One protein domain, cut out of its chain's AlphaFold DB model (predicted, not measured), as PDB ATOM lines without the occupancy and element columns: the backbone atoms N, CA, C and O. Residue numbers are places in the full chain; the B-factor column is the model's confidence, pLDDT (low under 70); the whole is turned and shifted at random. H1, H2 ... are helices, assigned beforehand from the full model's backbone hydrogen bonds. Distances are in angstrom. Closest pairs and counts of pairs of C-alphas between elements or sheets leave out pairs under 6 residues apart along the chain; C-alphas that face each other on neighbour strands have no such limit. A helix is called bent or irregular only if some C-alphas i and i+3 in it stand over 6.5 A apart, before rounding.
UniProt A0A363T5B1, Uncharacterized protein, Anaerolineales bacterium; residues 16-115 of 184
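Overview. This is residues 16 to 115 of the 184 residues of an uncharacterized protein of Anaerolineales bacterium (UniProt A0A363T5B1). A long helix, H4, bent into a wide V, runs along the length of this elongated domain; H2 and H3 pack on its first arm, H4a, and H5 folds back along its second arm, H4b, as a helical hairpin. H1, at low confidence, is near H3 and touches no helix. The printed part has 100 residues and is all helix, with five named helices in the order H1 to H5 and no named strand. It is compact, with a radius of gyration of the C-alphas of 13.5 A, and spans 41 by 27 by 22 A.

Along the chain. H1, residues 17 to 26, begins at C-alpha 17 (216.701, 190.712, 147.581) and measures 13.9 A. H2, residues 36 to 48, measures 18.0 A, and H3, residues 53 to 60, 10.3 A. H4, residues 66 to 95, was assigned as one helix by its hydrogen bonds but is bent, with C-alphas 77 and 80 7.3 A apart. Its arms are H4a, residues 66 to 77, 17.7 A, and H4b, residues 80 to 95, 23.2 A. H5, residues 99 to 111, 18.3 A, ends at C-alpha 111 (218.189, 198.964, 148.134).

Arrangement. H4 is the hub, touching three helices; its arms stand at a steep tilt of 64 degrees. H3 and H4a form a helical hairpin, opposite ways at a shallow tilt of 8 degrees; their closest C-alphas, of Leu 60 and Ala 68, are 5.4 A apart. H2 touches H4a with residues 36 to 39 alone, at a steep tilt of 48 degrees; the closest C-alphas, of Glu 36 and Tyr 71, are 7.3 A apart. H4b and H5 form a hairpin at a shallow tilt of 22 degrees, with the C-alphas of Gly 90 and Ala 102 closest at 4.1 A. H1 and H3 are close but not clearly touching, the C-alphas of Arg 21 and Val 55 being closest at 7.4 A. In H1, H2, H3, H4a, H4b and H5 every O i to N i+4 pair is within hydrogen-bond range.

Size, cuts and confidence. The C-alphas farthest apart, of Pro 64 and Arg 95, are 42.7 A from each other. The printed part has no cut and no long link. The mean pLDDT of the printed part is 86.4, and residues 16 to 28 are under 70.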
ATOM      1  N   PRO A  16     217.238 189.795 151.647       45.66
ATOM      2  CA  PRO A  16     215.832 189.791 151.237       45.66
ATOM      3  C   PRO A  16     215.659 190.067 149.735       45.66
ATOM      4  O   PRO A  16     214.567 189.889 149.192       45.66
ATOM      5  N   TRP A  17     216.723 190.480 149.028       49.25
ATOM      6  CA  TRP A  17     216.701 190.712 147.581       49.25
ATOM      7  C   TRP A  17     216.468 189.420 146.780       49.25
ATOM      8  O   TRP A  17     215.960 189.502 145.662       49.25
ATOM      9  N   ASN A  18     216.701 188.228 147.350       45.91
ATOM     10  CA  ASN A  18     216.362 186.961 146.682       45.91
ATOM     11  C   ASN A  18     214.842 186.781 146.490       45.91
ATOM     12  O   ASN A  18     214.411 186.251 145.466       45.91
ATOM     13  N   LEU A  19     214.015 187.294 147.411       41.31
ATOM     14  CA  LEU A  19     212.551 187.295 147.269       41.31
ATOM     15  C   LEU A  19     212.067 188.327 146.235       41.31
ATOM     16  O   LEU A  19     211.020 188.134 145.619       41.31
ATOM     17  N   LYS A  20     212.837 189.398 145.990       48.84
ATOM     18  CA  LYS A  20     212.498 190.434 144.999       48.84
ATOM     19  C   LYS A  20     213.008 190.134 143.586       48.84
ATOM     20  O   LYS A  20     212.355 190.565 142.641       48.84
ATOM     21  N   ARG A  21     214.078 189.340 143.422       48.44
ATOM     22  CA  ARG A  21     214.411 188.716 142.123       48.44
ATOM     23  C   ARG A  21     213.260 187.839 141.639       48.44
ATOM     24  O   ARG A  21     212.731 188.096 140.565       48.44
ATOM     25  N   ARG A  22     212.729 186.977 142.519       48.38
ATOM     26  CA  ARG A  22     211.499 186.219 142.239       48.38
ATOM     27  C   ARG A  22     210.300 187.103 141.909       48.38
ATOM     28  O   ARG A  22     209.430 186.648 141.195       48.38
ATOM     29  N   ALA A  23     210.214 188.344 142.392       48.44
ATOM     30  CA  ALA A  23     209.125 189.248 142.018       48.44
ATOM     31  C   ALA A  23     209.271 189.799 140.587       48.44
ATOM     32  O   ALA A  23     208.263 190.001 139.920       48.44
ATOM     33  N   VAL A  24     210.491 190.015 140.087       51.66
ATOM     34  CA  VAL A  24     210.704 190.322 138.660       51.66
ATOM     35  C   VAL A  24     210.423 189.087 137.804       51.66
ATOM     36  O   VAL A  24     209.771 189.212 136.773       51.66
ATOM     37  N   ASP A  25     210.807 187.904 138.286       52.72
ATOM     38  CA  ASP A  25     210.601 186.641 137.569       52.72
ATOM     39  C   ASP A  25     209.129 186.159 137.597       52.72
ATOM     40  O   ASP A  25     208.637 185.616 136.612       52.72
ATOM     41  N   ASN A  26     208.386 186.404 138.688       52.81
ATOM     42  CA  ASN A  26     207.011 185.913 138.901       52.81
ATOM     43  C   ASN A  26     205.918 186.971 138.687       52.81
ATOM     44  O   ASN A  26     204.745 186.611 138.569       52.81
ATOM     45  N   HIS A  27     206.241 188.271 138.691       52.91
ATOM     46  CA  HIS A  27     205.231 189.334 138.656       52.91
ATOM     47  C   HIS A  27     205.337 190.287 137.476       52.91
ATOM     48  O   HIS A  27     204.864 191.398 137.655       52.91
ATOM     49  N   LEU A  28     205.871 189.892 136.311       56.25
ATOM     50  CA  LEU A  28     205.430 190.334 134.968       56.25
ATOM     51  C   LEU A  28     206.416 189.893 133.884       56.25
ATOM     52  O   LEU A  28     207.613 190.131 133.998       56.25
ATOM     53  N   SER A  29     205.892 189.360 132.777       70.88
ATOM     54  CA  SER A  29     206.679 189.144 131.563       70.88
ATOM     55  C   SER A  29     207.270 190.470 131.080       70.88
ATOM     56  O   SER A  29     206.526 191.435 130.866       70.88
ATOM     57  N   PHE A  30     208.587 190.502 130.885       81.62
ATOM     58  CA  PHE A  30     209.267 191.593 130.195       81.62
ATOM     59  C   PHE A  30     208.576 191.879 128.843       81.62
ATOM     60  O   PHE A  30     208.070 190.938 128.217       81.62
ATOM     61  N   PRO A  31     208.482 193.144 128.390       85.44
ATOM     62  CA  PRO A  31     207.763 193.460 127.163       85.44
ATOM     63  C   PRO A  31     208.305 192.692 125.954       85.44
ATOM     64  O   PRO A  31     209.502 192.711 125.686       85.44
ATOM     65  N   LYS A  32     207.409 192.063 125.182       85.44
ATOM     66  CA  LYS A  32     207.777 191.369 123.931       85.44
ATOM     67  C   LYS A  32     208.359 192.324 122.888       85.44
ATOM     68  O   LYS A  32     209.228 191.944 122.113       85.44
ATOM     69  N   THR A  33     207.864 193.559 122.864       88.88
ATOM     70  CA  THR A  33     208.388 194.635 122.023       88.88
ATOM     71  C   THR A  33     209.127 195.624 122.908       88.88
ATOM     72  O   THR A  33     208.535 196.180 123.833       88.88
ATOM     73  N   ILE A  34     210.400 195.867 122.604       89.56
ATOM     74  CA  ILE A  34     211.262 196.774 123.362       89.56
ATOM     75  C   ILE A  34     211.238 198.144 122.679       89.56
ATOM     76  O   ILE A  34     211.810 198.340 121.609       89.56
ATOM     77  N   ASN A  35     210.524 199.092 123.278       92.25
ATOM     78  CA  ASN A  35     210.530 200.502 122.896       92.25
ATOM     79  C   ASN A  35     210.264 201.372 124.131       92.25
ATOM     80  O   ASN A  35     209.959 200.864 125.209       92.25
ATOM     81  N   GLU A  36     210.371 202.692 123.978       89.31
ATOM     82  CA  GLU A  36     210.224 203.617 125.103       89.31
ATOM     83  C   GLU A  36     208.894 203.449 125.845       89.31
ATOM     84  O   GLU A  36     208.896 203.323 127.067       89.31
ATOM     85  N   LYS A  37     207.769 203.386 125.124       93.56
ATOM     86  CA  LYS A  37     206.437 203.279 125.731       93.56
ATOM     87  C   LYS A  37     206.292 201.999 126.551       93.56
ATOM     88  O   LYS A  37     205.852 202.053 127.698       93.56
ATOM     89  N   THR A  38     206.669 200.854 125.981       93.62
ATOM     90  CA  THR A  38     206.507 199.557 126.651       93.62
ATOM     91  C   THR A  38     207.420 199.424 127.868       93.62
ATOM     92  O   THR A  38     207.002 198.879 128.890       93.62
ATOM     93  N   LEU A  39     208.637 199.969 127.796       93.44
ATOM     94  CA  LEU A  39     209.570 200.008 128.922       93.44
ATOM     95  C   LEU A  39     209.099 200.959 130.033       93.44
ATOM     96  O   LEU A  39     209.217 200.609 131.208       93.44
ATOM     97  N   ASP A  40     208.514 202.113 129.691       93.31
ATOM     98  CA  ASP A  40     207.929 203.051 130.663       93.31
ATOM     99  C   ASP A  40     206.717 202.454 131.385       93.31
ATOM    100  O   ASP A  40     206.611 202.556 132.608       93.31
ATOM    101  N   GLU A  41     205.811 201.798 130.663       92.94
ATOM    102  CA  GLU A  41     204.653 201.121 131.258       92.94
ATOM    103  C   GLU A  41     205.086 199.992 132.201       92.94
ATOM    104  O   GLU A  41     204.609 199.903 133.340       92.94
ATOM    105  N   TRP A  42     206.029 199.160 131.752       92.06
ATOM    106  CA  TRP A  42     206.581 198.071 132.549       92.06
ATOM    107  C   TRP A  42     207.282 198.591 133.807       92.06
ATOM    108  O   TRP A  42     206.916 198.196 134.917       92.06
ATOM    109  N   SER A  43     208.228 199.526 133.673       92.25
ATOM    110  CA  SER A  43     209.009 200.026 134.809       92.25
ATOM    111  C   SER A  43     208.121 200.710 135.847       92.25
ATOM    112  O   SER A  43     208.241 200.425 137.041       92.25
ATOM    113  N   ARG A  44     207.148 201.530 135.418       92.69
ATOM    114  CA  ARG A  44     206.166 202.171 136.311       92.69
ATOM    115  C   ARG A  44     205.361 201.140 137.086       92.69
ATOM    116  O   ARG A  44     205.140 201.318 138.287       92.69
ATOM    117  N   LYS A  45     204.937 200.057 136.430       90.62
ATOM    118  CA  LYS A  45     204.207 198.968 137.083       90.62
ATOM    119  C   LYS A  45     205.074 198.274 138.133       90.62
ATOM    120  O   LYS A  45     204.626 198.133 139.270       90.62
ATOM    121  N   MET A  46     206.323 197.940 137.809       89.25
ATOM    122  CA  MET A  46     207.243 197.302 138.758       89.25
ATOM    123  C   MET A  46     207.578 198.214 139.948       89.25
ATOM    124  O   MET A  46     207.517 197.788 141.103       89.25
ATOM    125  N   ILE A  47     207.853 199.496 139.695       91.44
ATOM    126  CA  ILE A  47     208.120 200.498 140.739       91.44
ATOM    127  C   ILE A  47     206.914 200.634 141.673       91.44
ATOM    128  O   ILE A  47     207.086 200.684 142.892       91.44
ATOM    129  N   LYS A  48     205.689 200.650 141.128       89.25
ATOM    130  CA  LYS A  48     204.446 200.697 141.915       89.25
ATOM    131  C   LYS A  48     204.270 199.465 142.806       89.25
ATOM    132  O   LYS A  48     203.716 199.596 143.894       89.25
ATOM    133  N   LEU A  49     204.764 198.304 142.379       86.44
ATOM    134  CA  LEU A  49     204.785 197.069 143.171       86.44
ATOM    135  C   LEU A  49     205.911 197.039 144.223       86.44
ATOM    136  O   LEU A  49     205.972 196.110 145.026       86.44
ATOM    137  N   GLY A  50     206.777 198.057 144.264       86.25
ATOM    138  CA  GLY A  50     207.885 198.145 145.217       86.25
ATOM    139  C   GLY A  50     209.155 197.439 144.753       86.25
ATOM    140  O   GLY A  50     210.026 197.145 145.577       86.25
ATOM    141  N   VAL A  51     209.286 197.165 143.452       87.88
ATOM    142  CA  VAL A  51     210.552 196.688 142.890       87.88
ATOM    143  C   VAL A  51     211.547 197.852 142.851       87.88
ATOM    144  O   VAL A  51     211.196 198.922 142.337       87.88
ATOM    145  N   PRO A  52     212.763 197.687 143.409       90.44
ATOM    146  CA  PRO A  52     213.807 198.707 143.360       90.44
ATOM    147  C   PRO A  52     214.246 198.980 141.925       90.44
ATOM    148  O   PRO A  52     214.262 198.071 141.095       90.44
ATOM    149  N   VAL A  53     214.646 200.216 141.636       91.94
ATOM    150  CA  VAL A  53     215.142 200.568 140.303       91.94
ATOM    151  C   VAL A  53     216.395 199.765 140.002       91.94
ATOM    152  O   VAL A  53     216.438 199.152 138.949       91.94
ATOM    153  N   SER A  54     217.347 199.656 140.931       88.56
ATOM    154  CA  SER A  54     218.573 198.852 140.768       88.56
ATOM    155  C   SER A  54     218.326 197.407 140.313       88.56
ATOM    156  O   SER A  54     219.101 196.890 139.513       88.56
ATOM    157  N   VAL A  55     217.222 196.783 140.735       86.75
ATOM    158  CA  VAL A  55     216.823 195.444 140.265       86.75
ATOM    159  C   VAL A  55     216.329 195.486 138.815       86.75
ATOM    160  O   VAL A  55     216.692 194.624 138.019       86.75
ATOM    161  N   LEU A  56     215.540 196.501 138.444       88.19
ATOM    162  CA  LEU A  56     215.136 196.710 137.047       88.19
ATOM    163  C   LEU A  56     216.350 196.960 136.150       88.19
ATOM    164  O   LEU A  56     216.411 196.406 135.058       88.19
ATOM    165  N   ARG A  57     217.329 197.736 136.629       89.25
ATOM    166  CA  ARG A  57     218.584 198.014 135.918       89.25
ATOM    167  C   ARG A  57     219.381 196.739 135.658       89.25
ATOM    168  O   ARG A  57     219.807 196.508 134.535       89.25
ATOM    169  N   GLU A  58     219.527 195.886 136.678       85.44
ATOM    170  CA  GLU A  58     220.190 194.579 136.543       85.44
ATOM    171  C   GLU A  58     219.485 193.683 135.512       85.44
ATOM    172  O   GLU A  58     220.128 192.907 134.812       85.44
ATOM    173  N   HIS A  59     218.155 193.762 135.423       85.12
ATOM    174  CA  HIS A  59     217.394 193.020 134.424       85.12
ATOM    175  C   HIS A  59     217.576 193.603 133.016       85.12
ATOM    176  O   HIS A  59     217.816 192.851 132.076       85.12
ATOM    177  N   LEU A  60     217.486 194.928 132.866       88.19
ATOM    178  CA  LEU A  60     217.650 195.629 131.589       88.19
ATOM    179  C   LEU A  60     219.048 195.431 131.001       88.19
ATOM    180  O   LEU A  60     219.161 195.206 129.802       88.19
ATOM    181  N   SER A  61     220.097 195.438 131.827       85.12
ATOM    182  CA  SER A  61     221.478 195.252 131.362       85.12
ATOM    183  C   SER A  61     221.769 193.853 130.813       85.12
ATOM    184  O   SER A  61     222.768 193.666 130.123       85.12
ATOM    185  N   LYS A  62     220.915 192.867 131.114       85.38
ATOM    186  CA  LYS A  62     220.999 191.503 130.570       85.38
ATOM    187  C   LYS A  62     220.255 191.349 129.244       85.38
ATOM    188  O   LYS A  62     220.359 190.296 128.620       85.38
ATOM    189  N   GLN A  63     219.477 192.349 128.832       85.94
ATOM    190  CA  GLN A  63     218.738 192.294 127.577       85.94
ATOM    191  C   GLN A  63     219.684 192.570 126.401       85.94
ATOM    192  O   GLN A  63     220.499 193.487 126.483       85.94
ATOM    193  N   PRO A  64     219.571 191.826 125.287       85.25
ATOM    194  CA  PRO A  64     220.438 192.023 124.125       85.25
ATOM    195  C   PRO A  64     220.113 193.301 123.329       85.25
ATOM    196  O   PRO A  64     220.901 193.719 122.487       85.25
ATOM    197  N   ASP A  65     218.950 193.918 123.559       90.00
ATOM    198  CA  ASP A  65     218.497 195.105 122.831       90.00
ATOM    199  C   ASP A  65     219.078 196.393 123.434       90.00
ATOM    200  O   ASP A  65     218.803 196.729 124.587       90.00
ATOM    201  N   VAL A  66     219.825 197.157 122.630       87.88
ATOM    202  CA  VAL A  66     220.466 198.421 123.042       87.88
ATOM    203  C   VAL A  66     219.486 199.435 123.643       87.88
ATOM    204  O   VAL A  66     219.852 200.183 124.551       87.88
ATOM    205  N   ARG A  67     218.215 199.421 123.222       91.81
ATOM    206  CA  ARG A  67     217.183 200.328 123.748       91.81
ATOM    207  C   ARG A  67     216.891 200.066 125.223       91.81
ATOM    208  O   ARG A  67     216.524 200.993 125.941       91.81
ATOM    209  N   ALA A  68     217.075 198.833 125.700       88.06
ATOM    210  CA  ALA A  68     216.969 198.515 127.123       88.06
ATOM    211  C   ALA A  68     218.093 199.189 127.932       88.06
ATOM    212  O   ALA A  68     217.832 199.743 129.001       88.06
ATOM    213  N   THR A  69     219.315 199.217 127.392       86.25
ATOM    214  CA  THR A  69     220.473 199.902 127.991       86.25
ATOM    215  C   THR A  69     220.315 201.423 127.970       86.25
ATOM    216  O   THR A  69     220.572 202.090 128.969       86.25
ATOM    217  N   GLU A  70     219.832 202.006 126.872       89.19
ATOM    218  CA  GLU A  70     219.534 203.447 126.815       89.19
ATOM    219  C   GLU A  70     218.451 203.845 127.827       89.19
ATOM    220  O   GLU A  70     218.527 204.893 128.476       89.19
ATOM    221  N   TYR A  71     217.443 202.988 127.994       92.12
ATOM    222  CA  TYR A  71     216.380 203.194 128.965       92.12
ATOM    223  C   TYR A  71     216.879 203.112 130.417       92.12
ATOM    224  O   TYR A  71     216.408 203.878 131.264       92.12
ATOM    225  N   ASP A  72     217.865 202.257 130.707       89.25
ATOM    226  CA  ASP A  72     218.523 202.180 132.019       89.25
ATOM    227  C   ASP A  72     219.055 203.549 132.478       89.25
ATOM    228  O   ASP A  72     218.779 204.013 133.591       89.25
ATOM    229  N   MET A  73     219.742 204.261 131.581       88.12
ATOM    230  CA  MET A  73     220.268 205.601 131.864       88.12
ATOM    231  C   MET A  73     219.149 206.601 132.176       88.12
ATOM    232  O   MET A  73     219.274 207.423 133.087       88.12
ATOM    233  N   ARG A  74     218.006 206.506 131.486       91.56
ATOM    234  CA  ARG A  74     216.832 207.350 131.769       91.56
ATOM    235  C   ARG A  74     216.226 207.044 133.140       91.56
ATOM    236  O   ARG A  74     215.802 207.969 133.838       91.56
ATOM    237  N   LEU A  75     216.185 205.775 133.550       93.12
ATOM    238  CA  LEU A  75     215.717 205.385 134.884       93.12
ATOM    239  C   LEU A  75     216.608 205.952 135.990       93.12
ATOM    240  O   LEU A  75     216.083 206.422 137.002       93.12
ATOM    241  N   LEU A  76     217.928 205.958 135.791       91.62
ATOM    242  CA  LEU A  76     218.870 206.558 136.735       91.62
ATOM    243  C   LEU A  76     218.594 208.042 136.977       91.62
ATOM    244  O   LEU A  76     218.556 208.474 138.127       91.62
ATOM    245  N   VAL A  77     218.338 208.809 135.916       94.88
ATOM    246  CA  VAL A  77     218.015 210.242 136.030       94.88
ATOM    247  C   VAL A  77     216.721 210.463 136.824       94.88
ATOM    248  O   VAL A  77     216.629 211.393 137.623       94.88
ATOM    249  N   LYS A  78     215.724 209.583 136.664       95.94
ATOM    250  CA  LYS A  78     214.436 209.654 137.382       95.94
ATOM    251  C   LYS A  78     214.516 209.151 138.833       95.94
ATOM    252  O   LYS A  78     213.599 209.411 139.618       95.94
ATOM    253  N   LEU A  79     215.579 208.431 139.205       95.81
ATOM    254  CA  LEU A  79     215.687 207.711 140.477       95.81
ATOM    255  C   LEU A  79     215.445 208.589 141.720       95.81
ATOM    256  O   LEU A  79     214.663 208.167 142.578       95.81
ATOM    257  N   PRO A  80     216.010 209.810 141.843       96.44
ATOM    258  CA  PRO A  80     215.740 210.668 143.000       96.44
ATOM    259  C   PRO A  80     214.245 210.960 143.199       96.44
ATOM    260  O   PRO A  80     213.739 210.862 144.321       96.44
ATOM    261  N   GLY A  81     213.520 211.242 142.111       97.62
ATOM    262  CA  GLY A  81     212.075 211.485 142.138       97.62
ATOM    263  C   GLY A  81     211.276 210.236 142.514       97.62
ATOM    264  O   GLY A  81     210.384 210.303 143.359       97.62
ATOM    265  N   ILE A  82     211.655 209.075 141.970       97.50
ATOM    266  CA  ILE A  82     211.038 207.779 142.301       97.50
ATOM    267  C   ILE A  82     211.182 207.471 143.798       97.50
ATOM    268  O   ILE A  82     210.221 207.052 144.449       97.50
ATOM    269  N   MET A  83     212.368 207.696 144.371       97.50
ATOM    270  CA  MET A  83     212.599 207.444 145.794       97.50
ATOM    271  C   MET A  83     211.804 208.405 146.688       97.50
ATOM    272  O   MET A  83     211.242 207.983 147.704       97.50
ATOM    273  N   ALA A  84     211.693 209.680 146.302       97.81
ATOM    274  CA  ALA A  84     210.853 210.648 147.004       97.81
ATOM    275  C   ALA A  84     209.369 210.231 146.988       97.81
ATOM    276  O   ALA A  84     208.717 210.215 148.036       97.81
ATOM    277  N   GLU A  85     208.855 209.804 145.832       97.94
ATOM    278  CA  GLU A  85     207.481 209.318 145.687       97.94
ATOM    279  C   GLU A  85     207.217 208.073 146.548       97.94
ATOM    280  O   GLU A  85     206.198 207.991 147.238       97.94
ATOM    281  N   ARG A  86     208.151 207.113 146.573       97.75
ATOM    282  CA  ARG A  86     208.059 205.921 147.435       97.75
ATOM    283  C   ARG A  86     207.994 206.283 148.913       97.75
ATOM    284  O   ARG A  86     207.178 205.708 149.628       97.75
ATOM    285  N   ASN A  87     208.776 207.262 149.373       98.19
ATOM    286  CA  ASN A  87     208.690 207.734 150.758       98.19
ATOM    287  C   ASN A  87     207.303 208.313 151.071       98.19
ATOM    288  O   ASN A  87     206.744 208.032 152.132       98.19
ATOM    289  N   GLN A  88     206.723 209.085 150.148       98.44
ATOM    290  CA  GLN A  88     205.377 209.633 150.322       98.44
ATOM    291  C   GLN A  88     204.304 208.535 150.324       98.44
ATOM    292  O   GLN A  88     203.389 208.562 151.151       98.44
ATOM    293  N   LYS A  89     204.426 207.537 149.444       97.81
ATOM    294  CA  LYS A  89     203.552 206.355 149.427       97.81
ATOM    295  C   LYS A  89     203.663 205.554 150.718       97.81
ATOM    296  O   LYS A  89     202.631 205.233 151.296       97.81
ATOM    297  N   GLY A  90     204.880 205.301 151.198       98.00
ATOM    298  CA  GLY A  90     205.128 204.633 152.475       98.00
ATOM    299  C   GLY A  90     204.419 205.343 153.627       98.00
ATOM    300  O   GLY A  90     203.607 204.725 154.308       98.00
ATOM    301  N   LYS A  91     204.590 206.668 153.753       98.56
ATOM    302  CA  LYS A  91     203.882 207.479 154.763       98.56
ATOM    303  C   LYS A  91     202.364 207.329 154.670       98.56
ATOM    304  O   LYS A  91     201.683 207.201 155.683       98.56
ATOM    305  N   ASN A  92     201.826 207.366 153.452       98.56
ATOM    306  CA  ASN A  92     200.391 207.232 153.218       98.56
ATOM    307  C   ASN A  92     199.875 205.827 153.564       98.56
ATOM    308  O   ASN A  92     198.759 205.705 154.061       98.56
ATOM    309  N   PHE A  93     200.665 204.782 153.315       98.38
ATOM    310  CA  PHE A  93     200.338 203.416 153.713       98.38
ATOM    311  C   PHE A  93     200.351 203.253 155.234       98.38
ATOM    312  O   PHE A  93     199.379 202.736 155.780       98.38
ATOM    313  N   GLU A  94     201.356 203.795 155.931       98.19
ATOM    314  CA  GLU A  94     201.404 203.781 157.402       98.19
ATOM    315  C   GLU A  94     200.181 204.467 158.022       98.19
ATOM    316  O   GLU A  94     199.540 203.902 158.902       98.19
ATOM    317  N   ARG A  95     199.789 205.640 157.505       98.38
ATOM    318  CA  ARG A  95     198.574 206.357 157.948       98.38
ATOM    319  C   ARG A  95     197.285 205.552 157.763       98.38
ATOM    320  O   ARG A  95     196.310 205.813 158.454       98.38
ATOM    321  N   LYS A  96     197.268 204.606 156.823       98.38
ATOM    322  CA  LYS A  96     196.128 203.724 156.532       98.38
ATOM    323  C   LYS A  96     196.231 202.365 157.234       98.38
ATOM    324  O   LYS A  96     195.439 201.482 156.923       98.38
ATOM    325  N   GLY A  97     197.228 202.159 158.099       97.31
ATOM    326  CA  GLY A  97     197.493 200.869 158.747       97.31
ATOM    327  C   GLY A  97     198.039 199.784 157.809       97.31
ATOM    328  O   GLY A  97     198.164 198.632 158.206       97.31
ATOM    329  N   LYS A  98     198.394 200.132 156.567       96.88
ATOM    330  CA  LYS A  98     198.904 199.213 155.538       96.88
ATOM    331  C   LYS A  98     200.415 199.024 155.676       96.88
ATOM    332  O   LYS A  98     201.201 199.520 154.868       96.88
ATOM    333  N   ILE A  99     200.834 198.408 156.780       94.81
ATOM    334  CA  ILE A  99     202.247 198.370 157.184       94.81
ATOM    335  C   ILE A  99     203.109 197.578 156.194       94.81
ATOM    336  O   ILE A  99     204.201 198.034 155.855       94.81
ATOM    337  N   ASP A 100     202.618 196.465 155.652       90.69
ATOM    338  CA  ASP A 100     203.385 195.653 154.700       90.69
ATOM    339  C   ASP A 100     203.660 196.397 153.389       90.69
ATOM    340  O   ASP A 100     204.758 196.331 152.829       90.69
ATOM    341  N   GLU A 101     202.693 197.166 152.893       89.62
ATOM    342  CA  GLU A 101     202.874 198.016 151.720       89.62
ATOM    343  C   GLU A 101     203.831 199.178 151.996       89.62
ATOM    344  O   GLU A 101     204.630 199.528 151.123       89.62
ATOM    345  N   ALA A 102     203.813 199.742 153.207       96.38
ATOM    346  CA  ALA A 102     204.796 200.741 153.613       96.38
ATOM    347  C   ALA A 102     206.219 200.160 153.632       96.38
ATOM    348  O   ALA A 102     207.127 200.753 153.042       96.38
ATOM    349  N   ILE A 103     206.394 198.972 154.225       94.44
ATOM    350  CA  ILE A 103     207.669 198.241 154.244       94.44
ATOM    351  C   ILE A 103     208.187 198.041 152.817       94.44
ATOM    352  O   ILE A 103     209.345 198.356 152.542       94.44
ATOM    353  N   LYS A 104     207.337 197.593 151.879       89.75
ATOM    354  CA  LYS A 104     207.732 197.396 150.469       89.75
ATOM    355  C   LYS A 104     208.329 198.664 149.853       89.75
ATOM    356  O   LYS A 104     209.367 198.582 149.195       89.75
ATOM    357  N   MET A 105     207.700 199.821 150.075       95.31
ATOM    358  CA  MET A 105     208.172 201.102 149.534       95.31
ATOM    359  C   MET A 105     209.499 201.541 150.156       95.31
ATOM    360  O   MET A 105     210.411 201.948 149.435       95.31
ATOM    361  N   TYR A 106     209.622 201.454 151.481       97.38
ATOM    362  CA  TYR A 106     210.842 201.867 152.171       97.38
ATOM    363  C   TYR A 106     212.016 200.940 151.877       97.38
ATOM    364  O   TYR A 106     213.115 201.426 151.629       97.38
ATOM    365  N   GLU A 107     211.792 199.625 151.819       95.00
ATOM    366  CA  GLU A 107     212.844 198.673 151.457       95.00
ATOM    367  C   GLU A 107     213.354 198.955 150.049       95.00
ATOM    368  O   GLU A 107     214.558 198.945 149.832       95.00
ATOM    369  N   ALA A 108     212.470 199.275 149.095       91.56
ATOM    370  CA  ALA A 108     212.906 199.645 147.751       91.56
ATOM    371  C   ALA A 108     213.892 200.829 147.764       91.56
ATOM    372  O   ALA A 108     214.903 200.787 147.065       91.56
ATOM    373  N   ASN A 109     213.650 201.829 148.617       96.75
ATOM    374  CA  ASN A 109     214.558 202.961 148.809       96.75
ATOM    375  C   ASN A 109     215.865 202.591 149.520       96.75
ATOM    376  O   ASN A 109     216.903 203.154 149.188       96.75
ATOM    377  N   VAL A 110     215.839 201.651 150.468       94.81
ATOM    378  CA  VAL A 110     217.062 201.145 151.113       94.81
ATOM    379  C   VAL A 110     217.965 200.452 150.090       94.81
ATOM    380  O   VAL A 110     219.160 200.740 150.051       94.81
ATOM    381  N   THR A 111     217.414 199.606 149.215       91.81
ATOM    382  CA  THR A 111     218.189 198.964 148.134       91.81
ATOM    383  C   THR A 111     218.685 199.938 147.083       91.81
ATOM    384  O   THR A 111     219.823 199.815 146.645       91.81
ATOM    385  N   ASP A 112     217.889 200.947 146.730       92.75
ATOM    386  CA  ASP A 112     218.338 202.012 145.829       92.75
ATOM    387  C   ASP A 112     219.244 203.046 146.538       92.75
ATOM    388  O   ASP A 112     219.590 204.072 145.960       92.75
ATOM    389  N   ARG A 113     219.666 202.750 147.779       94.06
ATOM    390  CA  ARG A 113     220.625 203.508 148.599       94.06
ATOM    391  C   ARG A 113     220.239 204.978 148.772       94.06
ATOM    392  O   ARG A 113     221.064 205.872 148.583       94.06
ATOM    393  N   PHE A 114     218.984 205.232 149.148       95.31
ATOM    394  CA  PHE A 114     218.489 206.583 149.406       95.31
ATOM    395  C   PHE A 114     219.422 207.340 150.364       95.31
ATOM    396  O   PHE A 114     219.751 206.874 151.448       95.31
ATOM    397  N   ASN A 115     219.850 208.538 149.981       91.44
ATOM    398  CA  ASN A 115     220.952 209.233 150.654       91.44
ATOM    399  C   ASN A 115     220.571 209.942 151.973       91.44
ATOM    400  O   ASN A 115     221.352 210.736 152.499       91.44
TER     401      ASN A 115